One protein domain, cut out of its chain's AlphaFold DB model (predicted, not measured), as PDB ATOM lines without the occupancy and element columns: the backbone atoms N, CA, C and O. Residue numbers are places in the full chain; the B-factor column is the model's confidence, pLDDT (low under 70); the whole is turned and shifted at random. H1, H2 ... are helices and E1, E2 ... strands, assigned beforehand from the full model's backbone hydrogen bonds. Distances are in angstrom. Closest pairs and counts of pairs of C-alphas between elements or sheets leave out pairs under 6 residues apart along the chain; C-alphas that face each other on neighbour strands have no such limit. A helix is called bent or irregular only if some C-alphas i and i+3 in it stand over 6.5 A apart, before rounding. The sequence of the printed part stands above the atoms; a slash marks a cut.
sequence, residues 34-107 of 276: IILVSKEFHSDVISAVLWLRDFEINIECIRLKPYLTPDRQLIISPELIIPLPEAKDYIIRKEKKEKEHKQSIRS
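Overview. This is residues 34 to 107 of the 276 residues of an uncharacterized protein of Chlorobium sp. (UniProt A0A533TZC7). A long, strongly twisted hairpin of E2 and E3 makes one end of a rod, with the short strand E1 beside E2 and H1 over one face of this small sheet. H2 makes the other end as an arm; its residues 85 to 90 and 96 to 106 stand free. The printed part has 74 residues, with E1, H1, E2, E3 and H2 along the chain; the sheet order is E1 E2 E3, mixed, and the class is mixed, helices and strands. It is only just loose, close to extended, with a radius of gyration of the C-alphas of 16.5 A and spans of 58 by 24 by 20 A.

Arrangement. E1, residues 34 to 38, is parallel to E2, residues 58 to 68, at 25 degrees; N 36 and O 60 are 2.8 A apart, within hydrogen-bond range. Between them comes H1, residues 43 to 54, in a strand-helix-strand unit, two parallel neighbour strands joined through a helix, with a right-handed crossover. H1 is on the sheet in two layers, a helix on one face, at a height over the sheet of 9.0 A, and runs along E2 at 5 degrees on the local plane. The closest C-alphas of H1 and E2, Arg 53 and Ile 59, are 6.6 A apart. E3, residues 74 to 82, forms an antiparallel hairpin with E2 at 152 degrees; N 67 and O 75 are 2.7 A apart. H2, residues 85 to 106, is not on the sheet and is apart from E1, H1 and E2. Every O i to N i+4 pair is within hydrogen-bond range in H1, and 14 of 18 in H2.

Along the chain. E1 begins at C-alpha 34 (75.081, 52.217, 61.221). H1 measures 16.6 A, E2 32.7 A and E3 24.8 A. H2, 29.6 A, ends at C-alpha 106 (85.769, 66.588, 47.447); it is only just irregular, with C-alphas 86 and 89 6.7 A apart, and has a kink of 37 degrees near residue 100.

Size, cuts and confidence. The C-alphas farthest apart, those of Asp 71 and Ile 105, are 58.0 A apart. The printed part has no cut, and its four links are tight. Residues 83 to 107 have pLDDT under 70.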
ATOM      1  N   ILE A  34      74.968  53.108  60.066       85.62
ATOM      2  CA  ILE A  34      75.081  52.217  61.221       85.62
ATOM      3  C   ILE A  34      73.844  52.419  62.099       85.62
ATOM      4  O   ILE A  34      73.520  53.542  62.473       85.62
ATOM      5  N   ILE A  35      73.138  51.339  62.435       87.81
ATOM      6  CA  ILE A  35      71.963  51.388  63.315       87.81
ATOM      7  C   ILE A  35      72.243  50.512  64.528       87.81
ATOM      8  O   ILE A  35      72.359  49.293  64.413       87.81
ATOM      9  N   LEU A  36      72.341  51.138  65.696       88.38
ATOM     10  CA  LEU A  36      72.455  50.451  66.971       88.38
ATOM     11  C   LEU A  36      71.062  50.245  67.556       88.38
ATOM     12  O   LEU A  36      70.283  51.193  67.667       88.38
ATOM     13  N   VAL A  37      70.755  49.011  67.949       89.56
ATOM     14  CA  VAL A  37      69.452  48.635  68.505       89.56
ATOM     15  C   VAL A  37      69.661  47.971  69.860       89.56
ATOM     16  O   VAL A  37      70.366  46.971  69.956       89.56
ATOM     17  N   SER A  38      69.057  48.521  70.912       88.50
ATOM     18  CA  SER A  38      69.158  47.978  72.275       88.50
ATOM     19  C   SER A  38      67.904  48.285  73.097       88.50
ATOM     20  O   SER A  38      67.117  49.160  72.745       88.50
ATOM     21  N   LYS A  39      67.705  47.589  74.221       86.56
ATOM     22  CA  LYS A  39      66.691  47.965  75.224       86.56
ATOM     23  C   LYS A  39      67.061  49.281  75.917       86.56
ATOM     24  O   LYS A  39      66.193  50.095  76.221       86.56
ATOM     25  N   GLU A  40      68.353  49.486  76.153       84.62
ATOM     26  CA  GLU A  40      68.909  50.664  76.815       84.62
ATOM     27  C   GLU A  40      70.370  50.862  76.391       84.62
ATOM     28  O   GLU A  40      71.074  49.891  76.097       84.62
ATOM     29  N   PHE A  41      70.822  52.114  76.328       86.00
ATOM     30  CA  PHE A  41      72.201  52.467  75.996       86.00
ATOM     31  C   PHE A  41      72.862  53.115  77.209       86.00
ATOM     32  O   PHE A  41      72.301  54.032  77.801       86.00
ATOM     33  N   HIS A  42      74.065  52.652  77.551       89.12
ATOM     34  CA  HIS A  42      74.898  53.321  78.547       89.12
ATOM     35  C   HIS A  42      75.362  54.692  78.035       89.12
ATOM     36  O   HIS A  42      75.537  54.886  76.829       89.12
ATOM     37  N   SER A  43      75.616  55.618  78.963       82.69
ATOM     38  CA  SER A  43      76.130  56.967  78.679       82.69
ATOM     39  C   SER A  43      77.398  56.956  77.827       82.69
ATOM     40  O   SER A  43      77.567  57.817  76.964       82.69
ATOM     41  N   ASP A  44      78.259  55.958  78.018       87.75
ATOM     42  CA  ASP A  44      79.528  55.834  77.295       87.75
ATOM     43  C   ASP A  44      79.299  55.501  75.817       87.75
ATOM     44  O   ASP A  44      79.946  56.068  74.937       87.75
ATOM     45  N   VAL A  45      78.309  54.648  75.526       85.44
ATOM     46  CA  VAL A  45      77.915  54.305  74.150       85.44
ATOM     47  C   VAL A  45      77.297  55.519  73.466       85.44
ATOM     48  O   VAL A  45      77.644  55.826  72.332       85.44
ATOM     49  N   ILE A  46      76.427  56.248  74.165       84.50
ATOM     50  CA  ILE A  46      75.824  57.490  73.662       84.50
ATOM     51  C   ILE A  46      76.907  58.530  73.345       84.50
ATOM     52  O   ILE A  46      76.881  59.129  72.274       84.50
ATOM     53  N   SER A  47      77.889  58.696  74.233       80.25
ATOM     54  CA  SER A  47      79.000  59.638  74.052       80.25
ATOM     55  C   SER A  47      79.883  59.256  72.864       80.25
ATOM     56  O   SER A  47      80.216  60.112  72.047       80.25
ATOM     57  N   ALA A  48      80.200  57.967  72.709       86.00
ATOM     58  CA  ALA A  48      80.945  57.466  71.557       86.00
ATOM     59  C   ALA A  48      80.173  57.663  70.243       86.00
ATOM     60  O   ALA A  48      80.753  58.063  69.239       86.00
ATOM     61  N   VAL A  49      78.860  57.429  70.241       85.12
ATOM     62  CA  VAL A  49      78.008  57.630  69.060       85.12
ATOM     63  C   VAL A  49      77.925  59.107  68.674       85.12
ATOM     64  O   VAL A  49      77.996  59.426  67.489       85.12
ATOM     65  N   LEU A  50      77.796  60.011  69.650       81.56
ATOM     66  CA  LEU A  50      77.832  61.455  69.404       81.56
ATOM     67  C   LEU A  50      79.182  61.881  68.819       81.56
ATOM     68  O   LEU A  50      79.204  62.567  67.803       81.56
ATOM     69  N   TRP A  51      80.285  61.382  69.382       81.62
ATOM     70  CA  TRP A  51      81.627  61.619  68.850       81.62
ATOM     71  C   TRP A  51      81.760  61.121  67.405       81.62
ATOM     72  O   TRP A  51      82.200  61.867  66.543       81.62
ATOM     73  N   LEU A  52      81.299  59.907  67.087       80.31
ATOM     74  CA  LEU A  52      81.330  59.377  65.716       80.31
ATOM     75  C   LEU A  52      80.513  60.236  64.735       80.31
ATOM     76  O   LEU A  52      80.922  60.409  63.586       80.31
ATOM     77  N   ARG A  53      79.390  60.814  65.177       78.75
ATOM     78  CA  ARG A  53      78.606  61.751  64.355       78.75
ATOM     79  C   ARG A  53      79.340  63.058  64.079       78.75
ATOM     80  O   ARG A  53      79.177  63.591  62.985       78.75
ATOM     81  N   ASP A  54      80.151  63.551  65.015       77.12
ATOM     82  CA  ASP A  54      80.987  64.738  64.784       77.12
ATOM     83  C   ASP A  54      82.025  64.494  63.670       77.12
ATOM     84  O   ASP A  54      82.423  65.425  62.972       77.12
ATOM     85  N   PHE A  55      82.398  63.230  63.438       77.19
ATOM     86  CA  PHE A  55      83.233  62.781  62.315       77.19
ATOM     87  C   PHE A  55      82.428  62.387  61.062       77.19
ATOM     88  O   PHE A  55      82.938  61.676  60.198       77.19
ATOM     89  N   GLU A  56      81.184  62.859  60.938       71.12
ATOM     90  CA  GLU A  56      80.299  62.638  59.780       71.12
ATOM     91  C   GLU A  56      79.929  61.168  59.524       71.12
ATOM     92  O   GLU A  56      79.480  60.810  58.433       71.12
ATOM     93  N   ILE A  57      80.060  60.303  60.533       79.44
ATOM     94  CA  ILE A  57      79.603  58.918  60.435       79.44
ATOM     95  C   ILE A  57      78.089  58.891  60.645       79.44
ATOM     96  O   ILE A  57      77.566  59.341  61.667       79.44
ATOM     97  N   ASN A  58      77.367  58.330  59.676       78.69
ATOM     98  CA  ASN A  58      75.919  58.191  59.750       78.69
ATOM     99  C   ASN A  58      75.546  57.037  60.694       78.69
ATOM    100  O   ASN A  58      75.414  55.886  60.276       78.69
ATOM    101  N   ILE A  59      75.402  57.357  61.980       86.31
ATOM    102  CA  ILE A  59      75.047  56.410  63.039       86.31
ATOM    103  C   ILE A  59      73.773  56.835  63.785       86.31
ATOM    104  O   ILE A  59      73.573  58.006  64.132       86.31
ATOM    105  N   GLU A  60      72.903  55.859  64.039       86.75
ATOM    106  CA  GLU A  60      71.636  56.025  64.747       86.75
ATOM    107  C   GLU A  60      71.520  55.054  65.921       86.75
ATOM    108  O   GLU A  60      71.998  53.922  65.858       86.75
ATOM    109  N   CYS A  61      70.843  55.486  66.985       86.56
ATOM    110  CA  CYS A  61      70.526  54.644  68.140       86.56
ATOM    111  C   CYS A  61      69.013  54.522  68.302       86.56
ATOM    112  O   CYS A  61      68.327  55.527  68.507       86.56
ATOM    113  N   ILE A  62      68.508  53.291  68.253       89.00
ATOM    114  CA  ILE A  62      67.095  52.948  68.415       89.00
ATOM    115  C   ILE A  62      66.930  52.120  69.688       89.00
ATOM    116  O   ILE A  62      67.556  51.074  69.865       89.00
ATOM    117  N   ARG A  63      66.049  52.579  70.573       87.56
ATOM    118  CA  ARG A  63      65.626  51.853  71.763       87.56
ATOM    119  C   ARG A  63      64.380  51.030  71.484       87.56
ATOM    120  O   ARG A  63      63.393  51.564  70.994       87.56
ATOM    121  N   LEU A  64      64.405  49.750  71.837       89.44
ATOM    122  CA  LEU A  64      63.234  48.875  71.767       89.44
ATOM    123  C   LEU A  64      62.593  48.729  73.145       89.44
ATOM    124  O   LEU A  64      63.212  48.215  74.077       89.44
ATOM    125  N   LYS A  65      61.330  49.146  73.262       85.75
ATOM    126  CA  LYS A  65      60.511  48.951  74.461       85.75
ATOM    127  C   LYS A  65      59.500  47.827  74.221       85.75
ATOM    128  O   LYS A  65      58.570  48.028  73.437       85.75
ATOM    129  N   PRO A  66      59.673  46.651  74.847       86.56
ATOM    130  CA  PRO A  66      58.664  45.603  74.812       86.56
ATOM    131  C   PRO A  66      57.519  45.929  75.781       86.56
ATOM    132  O   PRO A  66      57.755  46.319  76.924       86.56
ATOM    133  N   TYR A  67      56.286  45.711  75.339       84.00
ATOM    134  CA  TYR A  67      55.056  45.817  76.114       84.00
ATOM    135  C   TYR A  67      54.291  44.504  76.007       84.00
ATOM    136  O   TYR A  67      54.194  43.926  74.924       84.00
ATOM    137  N   LEU A  68      53.738  44.037  77.123       87.62
ATOM    138  CA  LEU A  68      52.830  42.899  77.124       87.62
ATOM    139  C   LEU A  68      51.398  43.417  77.243       87.62
ATOM    140  O   LEU A  68      51.053  44.104  78.202       87.62
ATOM    141  N   THR A  69      50.581  43.089  76.254       85.06
ATOM    142  CA  THR A  69      49.142  43.383  76.248       85.06
ATOM    143  C   THR A  69      48.432  42.430  77.222       85.06
ATOM    144  O   THR A  69      48.932  41.318  77.427       85.06
ATOM    145  N   PRO A  70      47.268  42.793  77.800       83.88
ATOM    146  CA  PRO A  70      46.473  41.880  78.631       83.88
ATOM    147  C   PRO A  70      46.216  40.509  77.979       83.88
ATOM    148  O   PRO A  70      46.246  39.487  78.659       83.88
ATOM    149  N   ASP A  71      46.110  40.472  76.648       87.94
ATOM    150  CA  ASP A  71      45.917  39.258  75.841       87.94
ATOM    151  C   ASP A  71      47.211  38.444  75.613       87.94
ATOM    152  O   ASP A  71      47.278  37.601  74.721       87.94
ATOM    153  N   ARG A  72      48.274  38.713  76.389       82.12
ATOM    154  CA  ARG A  72      49.623  38.116  76.269       82.12
ATOM    155  C   ARG A  72      50.316  38.355  74.923       82.12
ATOM    156  O   ARG A  72      51.238  37.630  74.558       82.12
ATOM    157  N   GLN A  73      49.920  39.399  74.202       81.75
ATOM    158  CA  GLN A  73      50.575  39.797  72.957       81.75
ATOM    159  C   GLN A  73      51.770  40.710  73.250       81.75
ATOM    160  O   GLN A  73      51.628  41.717  73.951       81.75
ATOM    161  N   LEU A  74      52.941  40.357  72.715       82.94
ATOM    162  CA  LEU A  74      54.169  41.143  72.819       82.94
ATOM    163  C   LEU A  74      54.186  42.226  71.732       82.94
ATOM    164  O   LEU A  74      54.257  41.919  70.545       82.94
ATOM    165  N   ILE A  75      54.166  43.490  72.144       84.44
ATOM    166  CA  ILE A  75      54.286  44.657  71.266       84.44
ATOM    167  C   ILE A  75      55.662  45.277  71.489       84.44
ATOM    168  O   ILE A  75      56.042  45.556  72.620       84.44
ATOM    169  N   ILE A  76      56.416  45.526  70.420       85.25
ATOM    170  CA  ILE A  76      57.716  46.198  70.500       85.25
ATOM    171  C   ILE A  76      57.567  47.597  69.909       85.25
ATOM    172  O   ILE A  76      57.225  47.744  68.738       85.25
ATOM    173  N   SER A  77      57.839  48.625  70.712       84.69
ATOM    174  CA  SER A  77      57.845  50.018  70.263       84.69
ATOM    175  C   SER A  77      59.286  50.505  70.071       84.69
ATOM    176  O   SER A  77      60.042  50.537  71.050       84.69
ATOM    177  N   PRO A  78      59.694  50.852  68.837       85.81
ATOM    178  CA  PRO A  78      60.984  51.471  68.577       85.81
ATOM    179  C   PRO A  78      60.948  52.977  68.870       85.81
ATOM    180  O   PRO A  78      60.037  53.688  68.453       85.81
ATOM    181  N   GLU A  79      61.979  53.477  69.539       84.06
ATOM    182  CA  GLU A  79      62.159  54.885  69.887       84.06
ATOM    183  C   GLU A  79      63.549  55.355  69.441       84.06
ATOM    184  O   GLU A  79      64.560  54.780  69.838       84.06
ATOM    185  N   LEU A  80      63.619  56.398  68.614       80.69
ATOM    186  CA  LEU A  80      64.890  56.955  68.143       80.69
ATOM    187  C   LEU A  80      65.499  57.861  69.224       80.69
ATOM    188  O   LEU A  80      64.921  58.892  69.557       80.69
ATOM    189  N   ILE A  81      66.662  57.479  69.754       80.62
ATOM    190  CA  ILE A  81      67.380  58.237  70.791       80.62
ATOM    191  C   ILE A  81      68.379  59.207  70.156       80.62
ATOM    192  O   ILE A  81      68.465  60.361  70.566       80.62
ATOM    193  N   ILE A  82      69.130  58.744  69.149       77.12
ATOM    194  CA  ILE A  82      70.114  59.561  68.430       77.12
ATOM    195  C   ILE A  82      69.838  59.468  66.927       77.12
ATOM    196  O   ILE A  82      69.856  58.356  66.390       77.12
ATOM    197  N   PRO A  83      69.646  60.600  66.227       66.62
ATOM    198  CA  PRO A  83      69.470  61.947  66.777       66.62
ATOM    199  C   PRO A  83      68.088  62.086  67.437       66.62
ATOM    200  O   PRO A  83      67.143  61.410  67.023       66.62
ATOM    201  N   LEU A  84      67.957  62.984  68.420       67.31
ATOM    202  CA  LEU A  84      66.647  63.329  68.981       67.31
ATOM    203  C   LEU A  84      65.712  63.762  67.837       67.31
ATOM    204  O   LEU A  84      66.147  64.531  66.971       67.31
ATOM    205  N   PRO A  85      64.449  63.302  67.801       60.28
ATOM    206  CA  PRO A  85      63.524  63.609  66.708       60.28
ATOM    207  C   PRO A  85      63.359  65.122  66.477       60.28
ATOM    208  O   PRO A  85      63.277  65.553  65.333       60.28
ATOM    209  N   GLU A  86      63.439  65.927  67.538       56.34
ATOM    210  CA  GLU A  86      63.394  67.399  67.507       56.34
ATOM    211  C   GLU A  86      64.654  68.037  66.885       56.34
ATOM    212  O   GLU A  86      64.586  69.088  66.251       56.34
ATOM    213  N   ALA A  87      65.816  67.391  67.027       56.12
ATOM    214  CA  ALA A  87      67.099  67.865  66.505       56.12
ATOM    215  C   ALA A  87      67.382  67.381  65.074       56.12
ATOM    216  O   ALA A  87      68.290  67.893  64.418       56.12
ATOM    217  N   LYS A  88      66.609  66.412  64.571       56.53
ATOM    218  CA  LYS A  88      66.784  65.819  63.240       56.53
ATOM    219  C   LYS A  88      66.674  66.883  62.144       56.53
ATOM    220  O   LYS A  88      67.557  66.973  61.298       56.53
ATOM    221  N   ASP A  89      65.684  67.769  62.232       55.97
ATOM    222  CA  ASP A  89      65.477  68.848  61.256       55.97
ATOM    223  C   ASP A  89      66.569  69.928  61.303       55.97
ATOM    224  O   ASP A  89      66.929  70.506  60.273       55.97
ATOM    225  N   TYR A  90      67.128  70.201  62.485       54.47
ATOM    226  CA  TYR A  90      68.234  71.147  62.644       54.47
ATOM    227  C   TYR A  90      69.548  70.569  62.108       54.47
ATOM    228  O   TYR A  90      70.251  71.240  61.349       54.47
ATOM    229  N   ILE A  91      69.846  69.309  62.437       58.59
ATOM    230  CA  ILE A  91      71.039  68.606  61.964       58.59
ATOM    231  C   ILE A  91      70.986  68.427  60.444       58.59
ATOM    232  O   ILE A  91      71.963  68.748  59.784       58.59
ATOM    233  N   ILE A  92      69.833  68.075  59.860       58.47
ATOM    234  CA  ILE A  92      69.662  68.004  58.397       58.47
ATOM    235  C   ILE A  92      69.948  69.363  57.733       58.47
ATOM    236  O   ILE A  92      70.580  69.422  56.678       58.47
ATOM    237  N   ARG A  93      69.517  70.481  58.336       56.62
ATOM    238  CA  ARG A  93      69.794  71.832  57.808       56.62
ATOM    239  C   ARG A  93      71.266  72.229  57.947       56.62
ATOM    240  O   ARG A  93      71.787  72.887  57.046       56.62
ATOM    241  N   LYS A  94      71.922  71.848  59.045       57.47
ATOM    242  CA  LYS A  94      73.348  72.111  59.282       57.47
ATOM    243  C   LYS A  94      74.229  71.245  58.377       57.47
ATOM    244  O   LYS A  94      75.054  71.797  57.661       57.47
ATOM    245  N   GLU A  95      73.962  69.944  58.298       55.38
ATOM    246  CA  GLU A  95      74.631  68.998  57.394       55.38
ATOM    247  C   GLU A  95      74.442  69.385  55.925       55.38
ATOM    248  O   GLU A  95      75.359  69.214  55.133       55.38
ATOM    249  N   LYS A  96      73.288  69.949  55.532       54.66
ATOM    250  CA  LYS A  96      73.090  70.466  54.169       54.66
ATOM    251  C   LYS A  96      73.976  71.682  53.883       54.66
ATOM    252  O   LYS A  96      74.633  71.706  52.847       54.66
ATOM    253  N   LYS A  97      74.048  72.646  54.811       54.38
ATOM    254  CA  LYS A  97      74.936  73.817  54.690       54.38
ATOM    255  C   LYS A  97      76.420  73.431  54.719       54.38
ATOM    256  O   LYS A  97      77.215  74.006  53.985       54.38
ATOM    257  N   GLU A  98      76.796  72.444  55.530       52.84
ATOM    258  CA  GLU A  98      78.174  71.951  55.626       52.84
ATOM    259  C   GLU A  98      78.550  71.044  54.444       52.84
ATOM    260  O   GLU A  98      79.667  71.155  53.949       52.84
ATOM    261  N   LYS A  99      77.628  70.233  53.900       49.16
ATOM    262  CA  LYS A  99      77.829  69.500  52.635       49.16
ATOM    263  C   LYS A  99      77.989  70.444  51.451       49.16
ATOM    264  O   LYS A  99      78.844  70.184  50.616       49.16
ATOM    265  N   GLU A 100      77.232  71.537  51.389       48.03
ATOM    266  CA  GLU A 100      77.426  72.581  50.371       48.03
ATOM    267  C   GLU A 100      78.831  73.209  50.484       48.03
ATOM    268  O   GLU A 100      79.496  73.422  49.473       48.03
ATOM    269  N   HIS A 101      79.345  73.387  51.708       45.06
ATOM    270  CA  HIS A 101      80.708  73.873  51.953       45.06
ATOM    271  C   HIS A 101      81.814  72.819  51.746       45.06
ATOM    272  O   HIS A 101      82.912  73.187  51.340       45.06
ATOM    273  N   LYS A 102      81.577  71.521  51.989       41.62
ATOM    274  CA  LYS A 102      82.579  70.434  51.873       41.62
ATOM    275  C   LYS A 102      82.579  69.710  50.524       41.62
ATOM    276  O   LYS A 102      83.620  69.187  50.126       41.62
ATOM    277  N   GLN A 103      81.479  69.724  49.766       38.16
ATOM    278  CA  GLN A 103      81.484  69.297  48.356       38.16
ATOM    279  C   GLN A 103      82.457  70.140  47.521       38.16
ATOM    280  O   GLN A 103      83.016  69.636  46.550       38.16
ATOM    281  N   SER A 104      82.736  71.369  47.969       41.44
ATOM    282  CA  SER A 104      83.764  72.253  47.416       41.44
ATOM    283  C   SER A 104      85.193  71.680  47.505       41.44
ATOM    284  O   SER A 104      86.041  72.061  46.701       41.44
ATOM    285  N   ILE A 105      85.451  70.740  48.432       43.19
ATOM    286  CA  ILE A 105      86.772  70.137  48.693       43.19
ATOM    287  C   ILE A 105      86.879  68.714  48.110       43.19
ATOM    288  O   ILE A 105      87.971  68.289  47.743       43.19
ATOM    289  N   ARG A 106      85.766  67.972  47.979       42.78
ATOM    290  CA  ARG A 106      85.769  66.588  47.447       42.78
ATOM    291  C   ARG A 106      85.511  66.459  45.949       42.78
ATOM    292  O   ARG A 106      85.794  65.404  45.389       42.78
ATOM    293  N   SER A 107      85.004  67.483  45.259       47.00
ATOM    294  CA  SER A 107      85.034  67.441  43.799       47.00
ATOM    295  C   SER A 107      86.457  67.741  43.357       47.00
ATOM    296  O   SER A 107      86.875  68.898  43.384       47.00
TER     297      SER A 107